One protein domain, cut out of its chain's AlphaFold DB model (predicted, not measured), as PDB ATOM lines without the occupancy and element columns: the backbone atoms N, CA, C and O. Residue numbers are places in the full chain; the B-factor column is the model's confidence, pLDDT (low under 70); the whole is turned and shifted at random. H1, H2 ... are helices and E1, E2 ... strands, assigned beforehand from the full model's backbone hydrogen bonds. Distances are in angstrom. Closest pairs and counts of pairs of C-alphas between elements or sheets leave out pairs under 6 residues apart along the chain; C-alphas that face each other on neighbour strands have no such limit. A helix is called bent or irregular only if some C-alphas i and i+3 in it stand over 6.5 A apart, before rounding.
ATOM      1  N   SER A  20     202.608 219.307 169.377       96.31
ATOM      2  CA  SER A  20     203.556 219.037 170.454       96.31
ATOM      3  C   SER A  20     202.843 218.448 171.674       96.31
ATOM      4  O   SER A  20     201.650 218.661 171.892       96.31
ATOM      5  N   TYR A  21     203.579 217.710 172.504       94.62
ATOM      6  CA  TYR A  21     203.003 217.104 173.706       94.62
ATOM      7  C   TYR A  21     202.465 218.146 174.706       94.62
ATOM      8  O   TYR A  21     201.481 217.899 175.404       94.62
ATOM      9  N   GLU A  22     203.072 219.335 174.743       94.19
ATOM     10  CA  GLU A  22     202.610 220.460 175.559       94.19
ATOM     11  C   GLU A  22     201.248 220.986 175.083       94.19
ATOM     12  O   GLU A  22     200.322 221.124 175.881       94.19
ATOM     13  N   GLU A  23     201.079 221.197 173.774       95.69
ATOM     14  CA  GLU A  23     199.789 221.589 173.188       95.69
ATOM     15  C   GLU A  23     198.706 220.538 173.461       95.69
ATOM     16  O   GLU A  23     197.588 220.885 173.843       95.69
ATOM     17  N   GLN A  24     199.047 219.250 173.334       94.81
ATOM     18  CA  GLN A  24     198.144 218.149 173.672       94.81
ATOM     19  C   GLN A  24     197.726 218.201 175.149       94.81
ATOM     20  O   GLN A  24     196.535 218.149 175.456       94.81
ATOM     21  N   SER A  25     198.687 218.369 176.060       92.31
ATOM     22  CA  SER A  25     198.440 218.453 177.506       92.31
ATOM     23  C   SER A  25     197.529 219.628 177.866       92.31
ATOM     24  O   SER A  25     196.621 219.475 178.682       92.31
ATOM     25  N   ASN A  26     197.710 220.778 177.211       92.12
ATOM     26  CA  ASN A  26     196.860 221.953 177.397       92.12
ATOM     27  C   ASN A  26     195.412 221.702 176.950       92.12
ATOM     28  O   ASN A  26     194.482 222.107 177.648       92.12
ATOM     29  N   ILE A  27     195.207 220.992 175.833       90.75
ATOM     30  CA  ILE A  27     193.868 220.589 175.373       90.75
ATOM     31  C   ILE A  27     193.196 219.676 176.405       90.75
ATOM     32  O   ILE A  27     192.054 219.925 176.793       90.75
ATOM     33  N   LEU A  28     193.899 218.642 176.885       88.69
ATOM     34  CA  LEU A  28     193.356 217.709 177.880       88.69
ATOM     35  C   LEU A  28     193.037 218.410 179.210       88.69
ATOM     36  O   LEU A  28     192.012 218.132 179.838       88.69
ATOM     37  N   LEU A  29     193.882 219.356 179.629       87.50
ATOM     38  CA  LEU A  29     193.641 220.166 180.819       87.50
ATOM     39  C   LEU A  29     192.384 221.029 180.652       87.50
ATOM     40  O   LEU A  29     191.521 221.029 181.523       87.50
ATOM     41  N   GLU A  30     192.225 221.713 179.520       86.12
ATOM     42  CA  GLU A  30     191.043 222.540 179.248       86.12
ATOM     43  C   GLU A  30     189.744 221.718 179.243       86.12
ATOM     44  O   GLU A  30     188.741 222.129 179.827       86.12
ATOM     45  N   MET A  31     189.775 220.512 178.669       80.31
ATOM     46  CA  MET A  31     188.632 219.591 178.679       80.31
ATOM     47  C   MET A  31     188.247 219.124 180.091       80.31
ATOM     48  O   MET A  31     187.089 218.789 180.335       80.31
ATOM     49  N   THR A  32     189.200 219.095 181.027       75.94
ATOM     50  CA  THR A  32     188.980 218.616 182.402       75.94
ATOM     51  C   THR A  32     188.674 219.743 183.392       75.94
ATOM     52  O   THR A  32     187.984 219.491 184.382       75.94
ATOM     53  N   LYS A  33     189.051 220.997 183.084       74.56
ATOM     54  CA  LYS A  33     188.741 222.205 183.881       74.56
ATOM     55  C   LYS A  33     187.253 222.403 184.171       74.56
ATOM     56  O   LYS A  33     186.892 222.967 185.199       74.56
ATOM     57  N   GLN A  34     186.378 221.958 183.268       65.56
ATOM     58  CA  GLN A  34     184.928 222.119 183.428       65.56
ATOM     59  C   GLN A  34     184.341 221.271 184.567       65.56
ATOM     60  O   GLN A  34     183.209 221.502 184.987       65.56
ATOM     61  N   LEU A  35     185.087 220.282 185.062       63.16
ATOM     62  CA  LEU A  35     184.613 219.317 186.061       63.16
ATOM     63  C   LEU A  35     185.228 219.541 187.431       63.16
ATOM     64  O   LEU A  35     184.599 219.283 188.454       63.16
ATOM     65  N   PHE A  36     186.461 220.018 187.427       65.56
ATOM     66  CA  PHE A  36     187.255 220.380 188.582       65.56
ATOM     67  C   PHE A  36     188.346 221.331 188.075       65.56
ATOM     68  O   PHE A  36     188.663 221.254 186.895       65.56
ATOM     69  N   PRO A  37     188.945 222.212 188.883       66.00
ATOM     70  CA  PRO A  37     190.171 222.905 188.497       66.00
ATOM     71  C   PRO A  37     191.397 222.048 188.883       66.00
ATOM     72  O   PRO A  37     191.936 222.237 189.976       66.00
ATOM     73  N   PRO A  38     191.844 221.067 188.064       67.38
ATOM     74  CA  PRO A  38     193.044 220.310 188.383       67.38
ATOM     75  C   PRO A  38     194.275 221.220 188.263       67.38
ATOM     76  O   PRO A  38     194.361 222.017 187.326       67.38
ATOM     77  N   PRO A  39     195.254 221.093 189.174       66.88
ATOM     78  CA  PRO A  39     196.483 221.877 189.108       66.88
ATOM     79  C   PRO A  39     197.360 221.483 187.909       66.88
ATOM     80  O   PRO A  39     198.062 222.329 187.360       66.88
ATOM     81  N   SER A  40     197.317 220.213 187.490       83.38
ATOM     82  CA  SER A  40     198.120 219.673 186.387       83.38
ATOM     83  C   SER A  40     197.590 218.320 185.900       83.38
ATOM     84  O   SER A  40     196.856 217.638 186.617       83.38
ATOM     85  N   ILE A  41     198.014 217.905 184.704       87.56
ATOM     86  CA  ILE A  41     197.815 216.552 184.166       87.56
ATOM     87  C   ILE A  41     199.029 215.667 184.457       87.56
ATOM     88  O   ILE A  41     200.171 216.116 184.359       87.56
ATOM     89  N   VAL A  42     198.791 214.404 184.813       90.62
ATOM     90  CA  VAL A  42     199.849 213.391 184.881       90.62
ATOM     91  C   VAL A  42     200.179 212.961 183.460       90.62
ATOM     92  O   VAL A  42     199.363 212.336 182.781       90.62
ATOM     93  N   ALA A  43     201.382 213.325 183.025       91.69
ATOM     94  CA  ALA A  43     201.883 213.009 181.701       91.69
ATOM     95  C   ALA A  43     202.111 211.505 181.513       91.69
ATOM     96  O   ALA A  43     202.406 210.753 182.448       91.69
ATOM     97  N   SER A  44     202.034 211.082 180.260       91.75
ATOM     98  CA  SER A  44     202.432 209.749 179.846       91.75
ATOM     99  C   SER A  44     203.945 209.558 179.997       91.75
ATOM    100  O   SER A  44     204.701 210.422 179.555       91.75
ATOM    101  N   PRO A  45     204.423 208.407 180.505       89.31
ATOM    102  CA  PRO A  45     205.859 208.121 180.575       89.31
ATOM    103  C   PRO A  45     206.489 207.946 179.185       89.31
ATOM    104  O   PRO A  45     207.697 208.090 179.026       89.31
ATOM    105  N   VAL A  46     205.672 207.619 178.175       89.81
ATOM    106  CA  VAL A  46     206.082 207.462 176.777       89.81
ATOM    107  C   VAL A  46     204.974 207.994 175.863       89.81
ATOM    108  O   VAL A  46     203.808 207.599 175.998       89.81
ATOM    109  N   SER A  47     205.327 208.860 174.912       90.00
ATOM    110  CA  SER A  47     204.383 209.439 173.944       90.00
ATOM    111  C   SER A  47     204.109 208.523 172.747       90.00
ATOM    112  O   SER A  47     202.985 208.461 172.255       90.00
ATOM    113  N   ASP A  48     205.119 207.770 172.313       93.56
ATOM    114  CA  ASP A  48     205.123 207.033 171.049       93.56
ATOM    115  C   ASP A  48     205.337 205.533 171.284       93.56
ATOM    116  O   ASP A  48     205.920 205.103 172.271       93.56
ATOM    117  N   GLY A  49     204.858 204.697 170.370       90.38
ATOM    118  CA  GLY A  49     205.082 203.255 170.400       90.38
ATOM    119  C   GLY A  49     204.412 202.527 171.563       90.38
ATOM    120  O   GLY A  49     204.759 201.384 171.844       90.38
ATOM    121  N   SER A 162     204.149 195.664 179.436       50.12
ATOM    122  CA  SER A 162     203.423 196.472 180.418       50.12
ATOM    123  C   SER A 162     202.772 197.672 179.731       50.12
ATOM    124  O   SER A 162     203.436 198.419 179.009       50.12
ATOM    125  N   GLY A 163     201.466 197.844 179.930       59.62
ATOM    126  CA  GLY A 163     200.752 199.023 179.460       59.62
ATOM    127  C   GLY A 163     201.045 200.244 180.333       59.62
ATOM    128  O   GLY A 163     201.750 200.185 181.342       59.62
ATOM    129  N   LYS A 164     200.505 201.396 179.932       75.25
ATOM    130  CA  LYS A 164     200.716 202.653 180.664       75.25
ATOM    131  C   LYS A 164     200.020 202.693 182.010       75.25
ATOM    132  O   LYS A 164     200.556 203.292 182.934       75.25
ATOM    133  N   ALA A 165     198.841 202.085 182.115       69.12
ATOM    134  CA  ALA A 165     198.114 202.029 183.376       69.12
ATOM    135  C   ALA A 165     198.968 201.320 184.440       69.12
ATOM    136  O   ALA A 165     199.099 201.797 185.558       69.12
ATOM    137  N   GLU A 166     199.641 200.245 184.053       69.50
ATOM    138  CA  GLU A 166     200.510 199.431 184.894       69.50
ATOM    139  C   GLU A 166     201.781 200.176 185.339       69.50
ATOM    140  O   GLU A 166     202.325 199.865 186.392       69.50
ATOM    141  N   VAL A 167     202.222 201.192 184.586       74.25
ATOM    142  CA  VAL A 167     203.365 202.054 184.947       74.25
ATOM    143  C   VAL A 167     202.933 203.262 185.783       74.25
ATOM    144  O   VAL A 167     203.614 203.641 186.733       74.25
ATOM    145  N   VAL A 168     201.808 203.891 185.437       72.81
ATOM    146  CA  VAL A 168     201.373 205.158 186.045       72.81
ATOM    147  C   VAL A 168     200.604 204.938 187.346       72.81
ATOM    148  O   VAL A 168     200.815 205.669 188.314       72.81
ATOM    149  N   LEU A 169     199.726 203.931 187.396       72.62
ATOM    150  CA  LEU A 169     198.849 203.715 188.545       72.62
ATOM    151  C   LEU A 169     199.610 203.427 189.847       72.62
ATOM    152  O   LEU A 169     199.222 204.019 190.848       72.62
ATOM    153  N   PRO A 170     200.685 202.613 189.895       72.94
ATOM    154  CA  PRO A 170     201.395 202.367 191.154       72.94
ATOM    155  C   PRO A 170     201.951 203.647 191.797       72.94
ATOM    156  O   PRO A 170     201.737 203.885 192.985       72.94
ATOM    157  N   ASN A 171     202.589 204.512 191.000       73.38
ATOM    158  CA  ASN A 171     203.139 205.788 191.474       73.38
ATOM    159  C   ASN A 171     202.035 206.755 191.916       73.38
ATOM    160  O   ASN A 171     202.164 207.445 192.931       73.38
ATOM    161  N   LEU A 172     200.922 206.781 191.177       69.88
ATOM    162  CA  LEU A 172     199.763 207.575 191.554       69.88
ATOM    163  C   LEU A 172     199.179 207.083 192.885       69.88
ATOM    164  O   LEU A 172     198.960 207.888 193.778       69.88
ATOM    165  N   MET A 173     199.007 205.773 193.068       69.56
ATOM    166  CA  MET A 173     198.460 205.194 194.301       69.56
ATOM    167  C   MET A 173     199.338 205.469 195.530       69.56
ATOM    168  O   MET A 173     198.795 205.743 196.600       69.56
ATOM    169  N   ALA A 174     200.668 205.477 195.375       70.19
ATOM    170  CA  ALA A 174     201.592 205.902 196.430       70.19
ATOM    171  C   ALA A 174     201.386 207.379 196.819       70.19
ATOM    172  O   ALA A 174     201.413 207.728 197.993       70.19
ATOM    173  N   THR A 175     201.109 208.241 195.837       67.94
ATOM    174  CA  THR A 175     200.873 209.681 196.054       67.94
ATOM    175  C   THR A 175     199.497 209.957 196.675       67.94
ATOM    176  O   THR A 175     199.316 210.930 197.401       67.94
ATOM    177  N   LEU A 176     198.519 209.081 196.430       65.25
ATOM    178  CA  LEU A 176     197.168 209.160 196.994       65.25
ATOM    179  C   LEU A 176     197.081 208.661 198.457       65.25
ATOM    180  O   LEU A 176     195.978 208.567 198.998       65.25
ATOM    181  N   ASN A 177     198.213 208.356 199.116       61.81
ATOM    182  CA  ASN A 177     198.299 207.874 200.504       61.81
ATOM    183  C   ASN A 177     197.396 206.657 200.786       61.81
ATOM    184  O   ASN A 177     196.707 206.613 201.810       61.81
ATOM    185  N   CYS A 178     197.336 205.679 199.878       55.56
ATOM    186  CA  CYS A 178     196.492 204.480 200.006       55.56
ATOM    187  C   CYS A 178     197.045 203.408 200.976       55.56
ATOM    188  O   CYS A 178     196.807 202.217 200.775       55.56
ATOM    189  N   ASP A 179     197.724 203.805 202.052       50.53
ATOM    190  CA  ASP A 179     198.241 202.886 203.070       50.53
ATOM    191  C   ASP A 179     197.164 202.597 204.134       50.53
ATOM    192  O   ASP A 179     197.000 203.322 205.113       50.53
ATOM    193  N   GLY A 180     196.391 201.521 203.934       50.97
ATOM    194  CA  GLY A 180     195.674 200.841 205.028       50.97
ATOM    195  C   GLY A 180     194.140 200.926 205.071       50.97
ATOM    196  O   GLY A 180     193.538 200.401 206.006       50.97
ATOM    197  N   GLY A 181     193.474 201.530 204.081       49.38
ATOM    198  CA  GLY A 181     192.005 201.532 203.966       49.38
ATOM    199  C   GLY A 181     191.488 200.641 202.830       49.38
ATOM    200  O   GLY A 181     192.081 200.611 201.754       49.38
ATOM    201  N   LEU A 182     190.360 199.943 203.041       45.25
ATOM    202  CA  LEU A 182     189.691 199.132 202.011       45.25
ATOM    203  C   LEU A 182     189.355 200.012 200.790       45.25
ATOM    204  O   LEU A 182     188.419 200.810 200.833       45.25
ATOM    205  N   THR A 183     190.140 199.882 199.720       52.25
ATOM    206  CA  THR A 183     189.988 200.641 198.472       52.25
ATOM    207  C   THR A 183     189.255 199.760 197.471       52.25
ATOM    208  O   THR A 183     189.806 198.768 197.001       52.25
ATOM    209  N   ALA A 184     187.995 200.076 197.167       51.62
ATOM    210  CA  ALA A 184     187.229 199.332 196.171       51.62
ATOM    211  C   ALA A 184     187.274 200.047 194.817       51.62
ATOM    212  O   ALA A 184     186.881 201.208 194.710       51.62
ATOM    213  N   GLY A 185     187.701 199.336 193.774       51.94
ATOM    214  CA  GLY A 185     187.400 199.709 192.397       51.94
ATOM    215  C   GLY A 185     186.002 199.205 192.042       51.94
ATOM    216  O   GLY A 185     185.858 198.033 191.715       51.94
ATOM    217  N   LEU A 186     185.011 200.106 192.086       49.09
ATOM    218  CA  LEU A 186     183.596 199.969 191.676       49.09
ATOM    219  C   LEU A 186     182.525 199.667 192.751       49.09
ATOM    220  O   LEU A 186     182.753 199.063 193.793       49.09
ATOM    221  N   ASN A 187     181.334 200.178 192.401       46.34
ATOM    222  CA  ASN A 187     180.083 200.421 193.131       46.34
ATOM    223  C   ASN A 187     179.600 199.300 194.075       46.34
ATOM    224  O   ASN A 187     179.043 198.306 193.600       46.34
ATOM    225  N   PRO A 188     179.680 199.491 195.403       43.62
ATOM    226  CA  PRO A 188     179.026 198.619 196.358       43.62
ATOM    227  C   PRO A 188     177.796 199.306 196.947       43.62
ATOM    228  O   PRO A 188     177.885 200.232 197.757       43.62
ATOM    229  N   SER A 189     176.623 198.767 196.637       42.75
ATOM    230  CA  SER A 189     175.494 198.912 197.542       42.75
ATOM    231  C   SER A 189     175.839 198.155 198.835       42.75
ATOM    232  O   SER A 189     175.939 196.933 198.842       42.75
ATOM    233  N   ARG A 190     175.996 198.900 199.944       47.91
ATOM    234  CA  ARG A 190     176.103 198.415 201.345       47.91
ATOM    235  C   ARG A 190     177.495 198.084 201.917       47.91
ATOM    236  O   ARG A 190     177.569 197.312 202.868       47.91
ATOM    237  N   ALA A 191     178.581 198.705 201.455       49.09
ATOM    238  CA  ALA A 191     179.861 198.650 202.179       49.09
ATOM    239  C   ALA A 191     180.196 199.992 202.859       49.09
ATOM    240  O   ALA A 191     180.023 201.062 202.270       49.09
ATOM    241  N   ALA A 192     180.707 199.933 204.095       56.81
ATOM    242  CA  ALA A 192     181.277 201.059 204.841       56.81
ATOM    243  C   ALA A 192     182.644 201.463 204.260       56.81
ATOM    244  O   ALA A 192     183.669 201.454 204.941       56.81
ATOM    245  N   ILE A 193     182.671 201.766 202.964       60.44
ATOM    246  CA  ILE A 193     183.842 202.344 202.321       60.44
ATOM    247  C   ILE A 193     184.063 203.715 202.949       60.44
ATOM    248  O   ILE A 193     183.097 204.441 203.191       60.44
ATOM    249  N   ARG A 194     185.324 204.007 203.274       66.62
ATOM    250  CA  ARG A 194     185.789 205.320 203.742       66.62
ATOM    251  C   ARG A 194     186.408 206.110 202.598       66.62
ATOM    252  O   ARG A 194     186.088 207.281 202.446       66.62
ATOM    253  N   ARG A 195     187.197 205.447 201.749       71.19
ATOM    254  CA  ARG A 195     187.838 206.034 200.570       71.19
ATOM    255  C   ARG A 195     187.477 205.259 199.304       71.19
ATOM    256  O   ARG A 195     187.649 204.044 199.255       71.19
ATOM    257  N   LEU A 196     187.001 205.958 198.280       74.06
ATOM    258  CA  LEU A 196     186.650 205.401 196.972       74.06
ATOM    259  C   LEU A 196     187.550 206.017 195.898       74.06
ATOM    260  O   LEU A 196     187.545 207.234 195.739       74.06
ATOM    261  N   VAL A 197     188.274 205.183 195.145       76.62
ATOM    262  CA  VAL A 197     189.027 205.606 193.954       76.62
ATOM    263  C   VAL A 197     188.218 205.238 192.714       76.62
ATOM    264  O   VAL A 197     187.904 204.070 192.485       76.62
ATOM    265  N   TYR A 198     187.865 206.236 191.913       75.94
ATOM    266  CA  TYR A 198     187.070 206.086 190.702       75.94
ATOM    267  C   TYR A 198     187.888 206.518 189.487       75.94
ATOM    268  O   TYR A 198     188.383 207.640 189.445       75.94
ATOM    269  N   ILE A 199     188.026 205.634 188.497       78.75
ATOM    270  CA  ILE A 199     188.784 205.890 187.265       78.75
ATOM    271  C   ILE A 199     187.801 205.908 186.095       78.75
ATOM    272  O   ILE A 199     187.047 204.949 185.910       78.75
ATOM    273  N   SER A 200     187.792 206.992 185.317       74.81
ATOM    274  CA  SER A 200     186.908 207.135 184.158       74.81
ATOM    275  C   SER A 200     187.609 207.702 182.934       74.81
ATOM    276  O   SER A 200     188.206 208.773 182.983       74.81
ATOM    277  N   ARG A 201     187.373 207.047 181.795       69.38
ATOM    278  CA  ARG A 201     187.861 207.442 180.465       69.38
ATOM    279  C   ARG A 201     187.088 208.605 179.852       69.38
ATOM    280  O   ARG A 201     187.420 209.080 178.766       69.38
ATOM    281  N   LYS A 202     185.988 209.000 180.497       64.44
ATOM    282  CA  LYS A 202     185.154 210.121 180.082       64.44
ATOM    283  C   LYS A 202     184.842 211.019 181.271       64.44
ATOM    284  O   LYS A 202     184.206 210.560 182.225       64.44
ATOM    285  N   PRO A 203     185.272 212.284 181.210       58.03
ATOM    286  CA  PRO A 203     184.883 213.288 182.180       58.03
ATOM    287  C   PRO A 203     183.399 213.704 182.026       58.03
ATOM    288  O   PRO A 203     182.843 214.348 182.903       58.03
ATOM    289  N   ASP A 204     182.732 213.322 180.931       56.22
ATOM    290  CA  ASP A 204     181.362 213.680 180.559       56.22
ATOM    291  C   ASP A 204     180.407 212.462 180.469       56.22
ATOM    292  O   ASP A 204     180.812 211.302 180.356       56.22
ATOM    293  N   GLY A 205     179.093 212.709 180.528       62.88
ATOM    294  CA  GLY A 205     178.063 211.679 180.323       62.88
ATOM    295  C   GLY A 205     177.828 210.740 181.518       62.88
ATOM    296  O   GLY A 205     177.598 211.185 182.642       62.88
ATOM    297  N   GLU A 206     177.822 209.427 181.274       57.78
ATOM    298  CA  GLU A 206     177.434 208.393 182.255       57.78
ATOM    299  C   GLU A 206     178.311 208.373 183.516       57.78
ATOM    300  O   GLU A 206     177.804 208.190 184.623       57.78
ATOM    301  N   ALA A 207     179.612 208.640 183.374       59.25
ATOM    302  CA  ALA A 207     180.521 208.771 184.512       59.25
ATOM    303  C   ALA A 207     180.103 209.925 185.441       59.25
ATOM    304  O   ALA A 207     180.090 209.767 186.660       59.25
ATOM    305  N   MET A 208     179.643 211.044 184.868       62.78
ATOM    306  CA  MET A 208     179.112 212.178 185.628       62.78
ATOM    307  C   MET A 208     177.728 211.931 186.220       62.78
ATOM    308  O   MET A 208     177.376 212.502 187.253       62.78
ATOM    309  N   ARG A 209     176.927 211.059 185.607       62.12
ATOM    310  CA  ARG A 209     175.661 210.622 186.198       62.12
ATOM    311  C   ARG A 209     175.905 209.745 187.426       62.12
ATOM    312  O   ARG A 209     175.259 209.960 188.448       62.12
ATOM    313  N   ASN A 210     176.875 208.833 187.355       64.62
ATOM    314  CA  ASN A 210     177.311 208.029 188.500       64.62
ATOM    315  C   ASN A 210     177.917 208.905 189.603       64.62
ATOM    316  O   ASN A 210     177.591 208.713 190.770       64.62
ATOM    317  N   PHE A 211     178.713 209.911 189.228       65.06
ATOM    318  CA  PHE A 211     179.223 210.945 190.130       65.06
ATOM    319  C   PHE A 211     178.095 211.655 190.883       65.06
ATOM    320  O   PHE A 211     178.083 211.665 192.107       65.06
ATOM    321  N   ARG A 212     177.103 212.204 190.166       61.47
ATOM    322  CA  ARG A 212     175.955 212.878 190.796       61.47
ATOM    323  C   ARG A 212     175.141 211.920 191.658       61.47
ATOM    324  O   ARG A 212     174.707 212.306 192.732       61.47
ATOM    325  N   GLY A 213     174.957 210.676 191.221       61.56
ATOM    326  CA  GLY A 213     174.282 209.644 192.009       61.56
ATOM    327  C   GLY A 213     174.996 209.357 193.331       61.56
ATOM    328  O   GLY A 213     174.345 209.319 194.376       61.56
ATOM    329  N   LEU A 214     176.326 209.229 193.302       62.91
ATOM    330  CA  LEU A 214     177.159 209.108 194.500       62.91
ATOM    331  C   LEU A 214     177.015 210.358 195.380       62.91
ATOM    332  O   LEU A 214     176.692 210.222 196.559       62.91
ATOM    333  N   CYS A 215     177.121 211.558 194.806       60.09
ATOM    334  CA  CYS A 215     177.076 212.801 195.575       60.09
ATOM    335  C   CYS A 215     175.702 213.179 196.144       60.09
ATOM    336  O   CYS A 215     175.621 213.902 197.135       60.09
ATOM    337  N   CYS A 216     174.613 212.710 195.533       54.31
ATOM    338  CA  CYS A 216     173.248 213.036 195.950       54.31
ATOM    339  C   CYS A 216     172.609 211.989 196.878       54.31
ATOM    340  O   CYS A 216     171.573 212.285 197.466       54.31
ATOM    341  N   SER A 217     173.177 210.781 197.006       52.97
ATOM    342  CA  SER A 217     172.593 209.680 197.802       52.97
ATOM    343  C   SER A 217     173.459 209.184 198.968       52.97
ATOM    344  O   SER A 217     173.033 208.292 199.702       52.97
ATOM    345  N   SER A 218     174.658 209.743 199.163       54.53
ATOM    346  CA  SER A 218     175.617 209.317 200.193       54.53
ATOM    347  C   SER A 218     176.300 210.509 200.887       54.53
ATOM    348  O   SER A 218     176.164 211.640 200.431       54.53
ATOM    349  N   ASP A 219     177.039 210.275 201.982       56.50
ATOM    350  CA  ASP A 219     177.792 211.323 202.711       56.50
ATOM    351  C   ASP A 219     178.901 211.996 201.867       56.50
ATOM    352  O   ASP A 219     179.437 213.036 202.247       56.50
ATOM    353  N   TYR A 220     179.248 211.422 200.713       55.88
ATOM    354  CA  TYR A 220     180.308 211.891 199.826       55.88
ATOM    355  C   TYR A 220     179.845 213.070 198.965       55.88
ATOM    356  O   TYR A 220     179.230 212.853 197.937       55.88
ATOM    357  N   LYS A 221     180.139 214.324 199.323       59.69
ATOM    358  CA  LYS A 221     179.600 215.493 198.586       59.69
ATOM    359  C   LYS A 221     180.405 215.901 197.342       59.69
ATOM    360  O   LYS A 221     179.821 216.358 196.360       59.69
ATOM    361  N   THR A 222     181.725 215.727 197.369       71.62
ATOM    362  CA  THR A 222     182.659 216.142 196.306       71.62
ATOM    363  C   THR A 222     183.941 215.306 196.384       71.62
ATOM    364  O   THR A 222     184.309 214.873 197.477       71.62
ATOM    365  N   PRO A 223     184.633 215.056 195.258       76.38
ATOM    366  CA  PRO A 223     185.899 214.344 195.278       76.38
ATOM    367  C   PRO A 223     186.937 215.221 195.981       76.38
ATOM    368  O   PRO A 223     187.031 216.418 195.708       76.38
ATOM    369  N   THR A 224     187.706 214.631 196.891       78.75
ATOM    370  CA  THR A 224     188.815 215.315 197.565       78.75
ATOM    371  C   THR A 224     190.024 215.446 196.646       78.75
ATOM    372  O   THR A 224     190.799 216.389 196.780       78.75
ATOM    373  N   ILE A 225     190.164 214.533 195.681       79.12
ATOM    374  CA  ILE A 225     191.233 214.541 194.681       79.12
ATOM    375  C   ILE A 225     190.634 214.275 193.302       79.12
ATOM    376  O   ILE A 225     189.804 213.379 193.139       79.12
ATOM    377  N   ALA A 226     191.091 215.027 192.302       81.12
ATOM    378  CA  ALA A 226     190.791 214.798 190.897       81.12
ATOM    379  C   ALA A 226     192.057 215.015 190.064       81.12
ATOM    380  O   ALA A 226     192.567 216.132 189.976       81.12
ATOM    381  N   VAL A 227     192.571 213.939 189.472       84.44
ATOM    382  CA  VAL A 227     193.822 213.944 188.712       84.44
ATOM    383  C   VAL A 227     193.553 213.434 187.299       84.44
ATOM    384  O   VAL A 227     193.214 212.257 187.132       84.44
ATOM    385  N   PRO A 228     193.684 214.288 186.271       87.69
ATOM    386  CA  PRO A 228     193.688 213.828 184.896       87.69
ATOM    387  C   PRO A 228     195.010 213.117 184.592       87.69
ATOM    388  O   PRO A 228     196.082 213.552 185.015       87.69
ATOM    389  N   VAL A 229     194.927 212.011 183.860       89.25
ATOM    390  CA  VAL A 229     196.043 211.144 183.490       89.25
ATOM    391  C   VAL A 229     195.999 210.890 181.989       89.25
ATOM    392  O   VAL A 229     195.028 210.338 181.457       89.25
ATOM    393  N   ASP A 230     197.080 211.246 181.303       92.25
ATOM    394  CA  ASP A 230     197.233 210.972 179.880       92.25
ATOM    395  C   ASP A 230     197.783 209.556 179.634       92.25
ATOM    396  O   ASP A 230     198.993 209.294 179.622       92.25
ATOM    397  N   LEU A 231     196.866 208.617 179.390       89.69
ATOM    398  CA  LEU A 231     197.204 207.274 178.914       89.69
ATOM    399  C   LEU A 231     197.212 207.170 177.378       89.69
ATOM    400  O   LEU A 231     197.661 206.157 176.840       89.69
ATOM    401  N   PHE A 232     196.754 208.187 176.648       92.94
ATOM    402  CA  PHE A 232     196.565 208.114 175.197       92.94
ATOM    403  C   PHE A 232     197.089 209.371 174.468       92.94
ATOM    404  O   PHE A 232     196.307 210.052 173.795       92.94
ATOM    405  N   PRO A 233     198.408 209.641 174.512       94.81
ATOM    406  CA  PRO A 233     199.058 210.670 173.715       94.81
ATOM    407  C   PRO A 233     198.660 210.578 172.251       94.81
ATOM    408  O   PRO A 233     198.410 209.497 171.709       94.81
ATOM    409  N   HIS A 234     198.651 211.734 171.604       96.50
ATOM    410  CA  HIS A 234     198.167 211.960 170.248       96.50
ATOM    411  C   HIS A 234     196.651 211.800 170.089       96.50
ATOM    412  O   HIS A 234     196.151 211.839 168.965       96.50
ATOM    413  N   THR A 235     195.893 211.657 171.177       94.12
ATOM    414  CA  THR A 235     194.426 211.580 171.157       94.12
ATOM    415  C   THR A 235     193.809 212.579 172.139       94.12
ATOM    416  O   THR A 235     194.450 212.941 173.120       94.12
ATOM    417  N   PRO A 236     192.551 213.008 171.936       91.06
ATOM    418  CA  PRO A 236     191.839 213.844 172.903       91.06
ATOM    419  C   PRO A 236     191.261 213.027 174.079       91.06
ATOM    420  O   PRO A 236     190.278 213.439 174.696       91.06
ATOM    421  N   HIS A 237     191.790 211.831 174.357       88.75
ATOM    422  CA  HIS A 237     191.328 210.984 175.454       88.75
ATOM    423  C   HIS A 237     192.176 211.206 176.702       88.75
ATOM    424  O   HIS A 237     193.398 211.136 176.657       88.75
ATOM    425  N   CYS A 238     191.504 211.390 177.834       86.69
ATOM    426  CA  CYS A 238     192.118 211.486 179.149       86.69
ATOM    427  C   CYS A 238     191.379 210.544 180.097       86.69
ATOM    428  O   CYS A 238     190.149 210.469 180.065       86.69
ATOM    429  N   GLU A 239     192.117 209.837 180.947       85.62
ATOM    430  CA  GLU A 239     191.531 209.137 182.089       85.62
ATOM    431  C   GLU A 239     191.509 210.099 183.278       85.62
ATOM    432  O   GLU A 239     192.450 210.859 183.489       85.62
ATOM    433  N   LEU A 240     190.429 210.098 184.047       82.12
ATOM    434  CA  LEU A 240     190.281 210.914 185.243       82.12
ATOM    435  C   LEU A 240     190.257 209.999 186.462       82.12
ATOM    436  O   LEU A 240     189.395 209.126 186.561       82.12
ATOM    437  N   VAL A 241     191.192 210.216 187.386       82.81
ATOM    438  CA  VAL A 241     191.253 209.524 188.673       82.81
ATOM    439  C   VAL A 241     190.668 210.436 189.740       82.81
ATOM    440  O   VAL A 241     191.185 211.520 189.998       82.81
ATOM    441  N   LEU A 242     189.574 209.999 190.350       79.25
ATOM    442  CA  LEU A 242     188.856 210.712 191.398       79.25
ATOM    443  C   LEU A 242     188.981 209.952 192.715       79.25
ATOM    444  O   LEU A 242     188.820 208.733 192.737       79.25
ATOM    445  N   VAL A 243     189.199 210.669 193.812       79.12
ATOM    446  CA  VAL A 243     189.149 210.106 195.164       79.12
ATOM    447  C   VAL A 243     188.018 210.764 195.933       79.12
ATOM    448  O   VAL A 243     187.921 211.988 195.970       79.12
ATOM    449  N   PHE A 244     187.169 209.950 196.550       75.94
ATOM    450  CA  PHE A 244     186.125 210.395 197.464       75.94
ATOM    451  C   PHE A 244     186.438 209.893 198.861       75.94
ATOM    452  O   PHE A 244     186.775 208.720 199.037       75.94
ATOM    453  N   GLU A 245     186.276 210.764 199.846       74.38
ATOM    454  CA  GLU A 245     186.454 210.452 201.260       74.38
ATOM    455  C   GLU A 245     185.200 210.833 202.040       74.38
ATOM    456  O   GLU A 245     184.472 211.752 201.653       74.38
ATOM    457  N   ARG A 246     184.921 210.042 203.072       67.56
ATOM    458  CA  ARG A 246     183.722 210.109 203.902       67.56
ATOM    459  C   ARG A 246     184.022 210.806 205.215       67.56
ATOM    460  O   ARG A 246     185.089 210.485 205.786       67.56
TER     461      ARG A 246
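This is residues 20 to 49 and 162 to 246 of the 246 residues of an uncharacterized protein of Sinocyclocheilus grahami (UniProt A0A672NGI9). A small antiparallel sheet of three strands runs through the middle, with H1 and H3 placed toward one side and H2 toward the other, loosely assembled. No helix touches another, and long unnamed stretches loop outward. The printed part has 115 residues, with H1, H2, E1, H3, E2 and E3 along the chain; the sheet's order is E1, E3, E2. The class is mixed, helices and strands, with 55 residues in named elements, under half. The whole is compact, with a radius of gyration of the C-alphas of 14.6 A, and elongated in outline, spanning 45 by 29 by 21 A.

H1, residues 21 to 33, starts at C-alpha 21 (203.003, 217.104, 173.706) and spans 18.2 A. H2, residues 164 to 175, spans 16.9 A and is only just irregular: C-alphas 167 and 170 are 6.52 A apart. E1 is residues 195 to 200, 16.5 A; H3 residues 206 to 217, 16.3 A; E2 residues 225 to 229, 12.6 A. E3, residues 239 to 245, spans 19.9 A to C-alpha 245 (186.454, 210.452, 201.260).

Inner strand E3 is antiparallel to E1 at 163 degrees, with N 198 and O 242 2.8 A apart, and to E2 at 166 degrees, with N 227 and O 241 2.8 A apart. E2 and E3 form a hairpin. E1, H3 and E2 make a split strand-helix-strand unit, two strands running the same way with E3 between them, its crossover right-handed. H1 is on the sheet at a height of 9.7 A; its closest C-alphas to E2, Thr 32 and Pro 228, are 7.2 A apart. H2 and H3 only graze the sheet. Every O i to N i+4 pair is within hydrogen-bond range in H1 and H3, and 6 of 8 in H2.

The farthest C-alphas, Ser 20 and Arg 190, are 46.2 A apart. Residues 50 to 161 are not printed; C-alphas 49 and 162 are 12.2 A apart. The link from H2 to E1 is long. Mean pLDDT of the printed part is 72.3, with 54 residues under 70, among them 175 to 194 and 201 to 221.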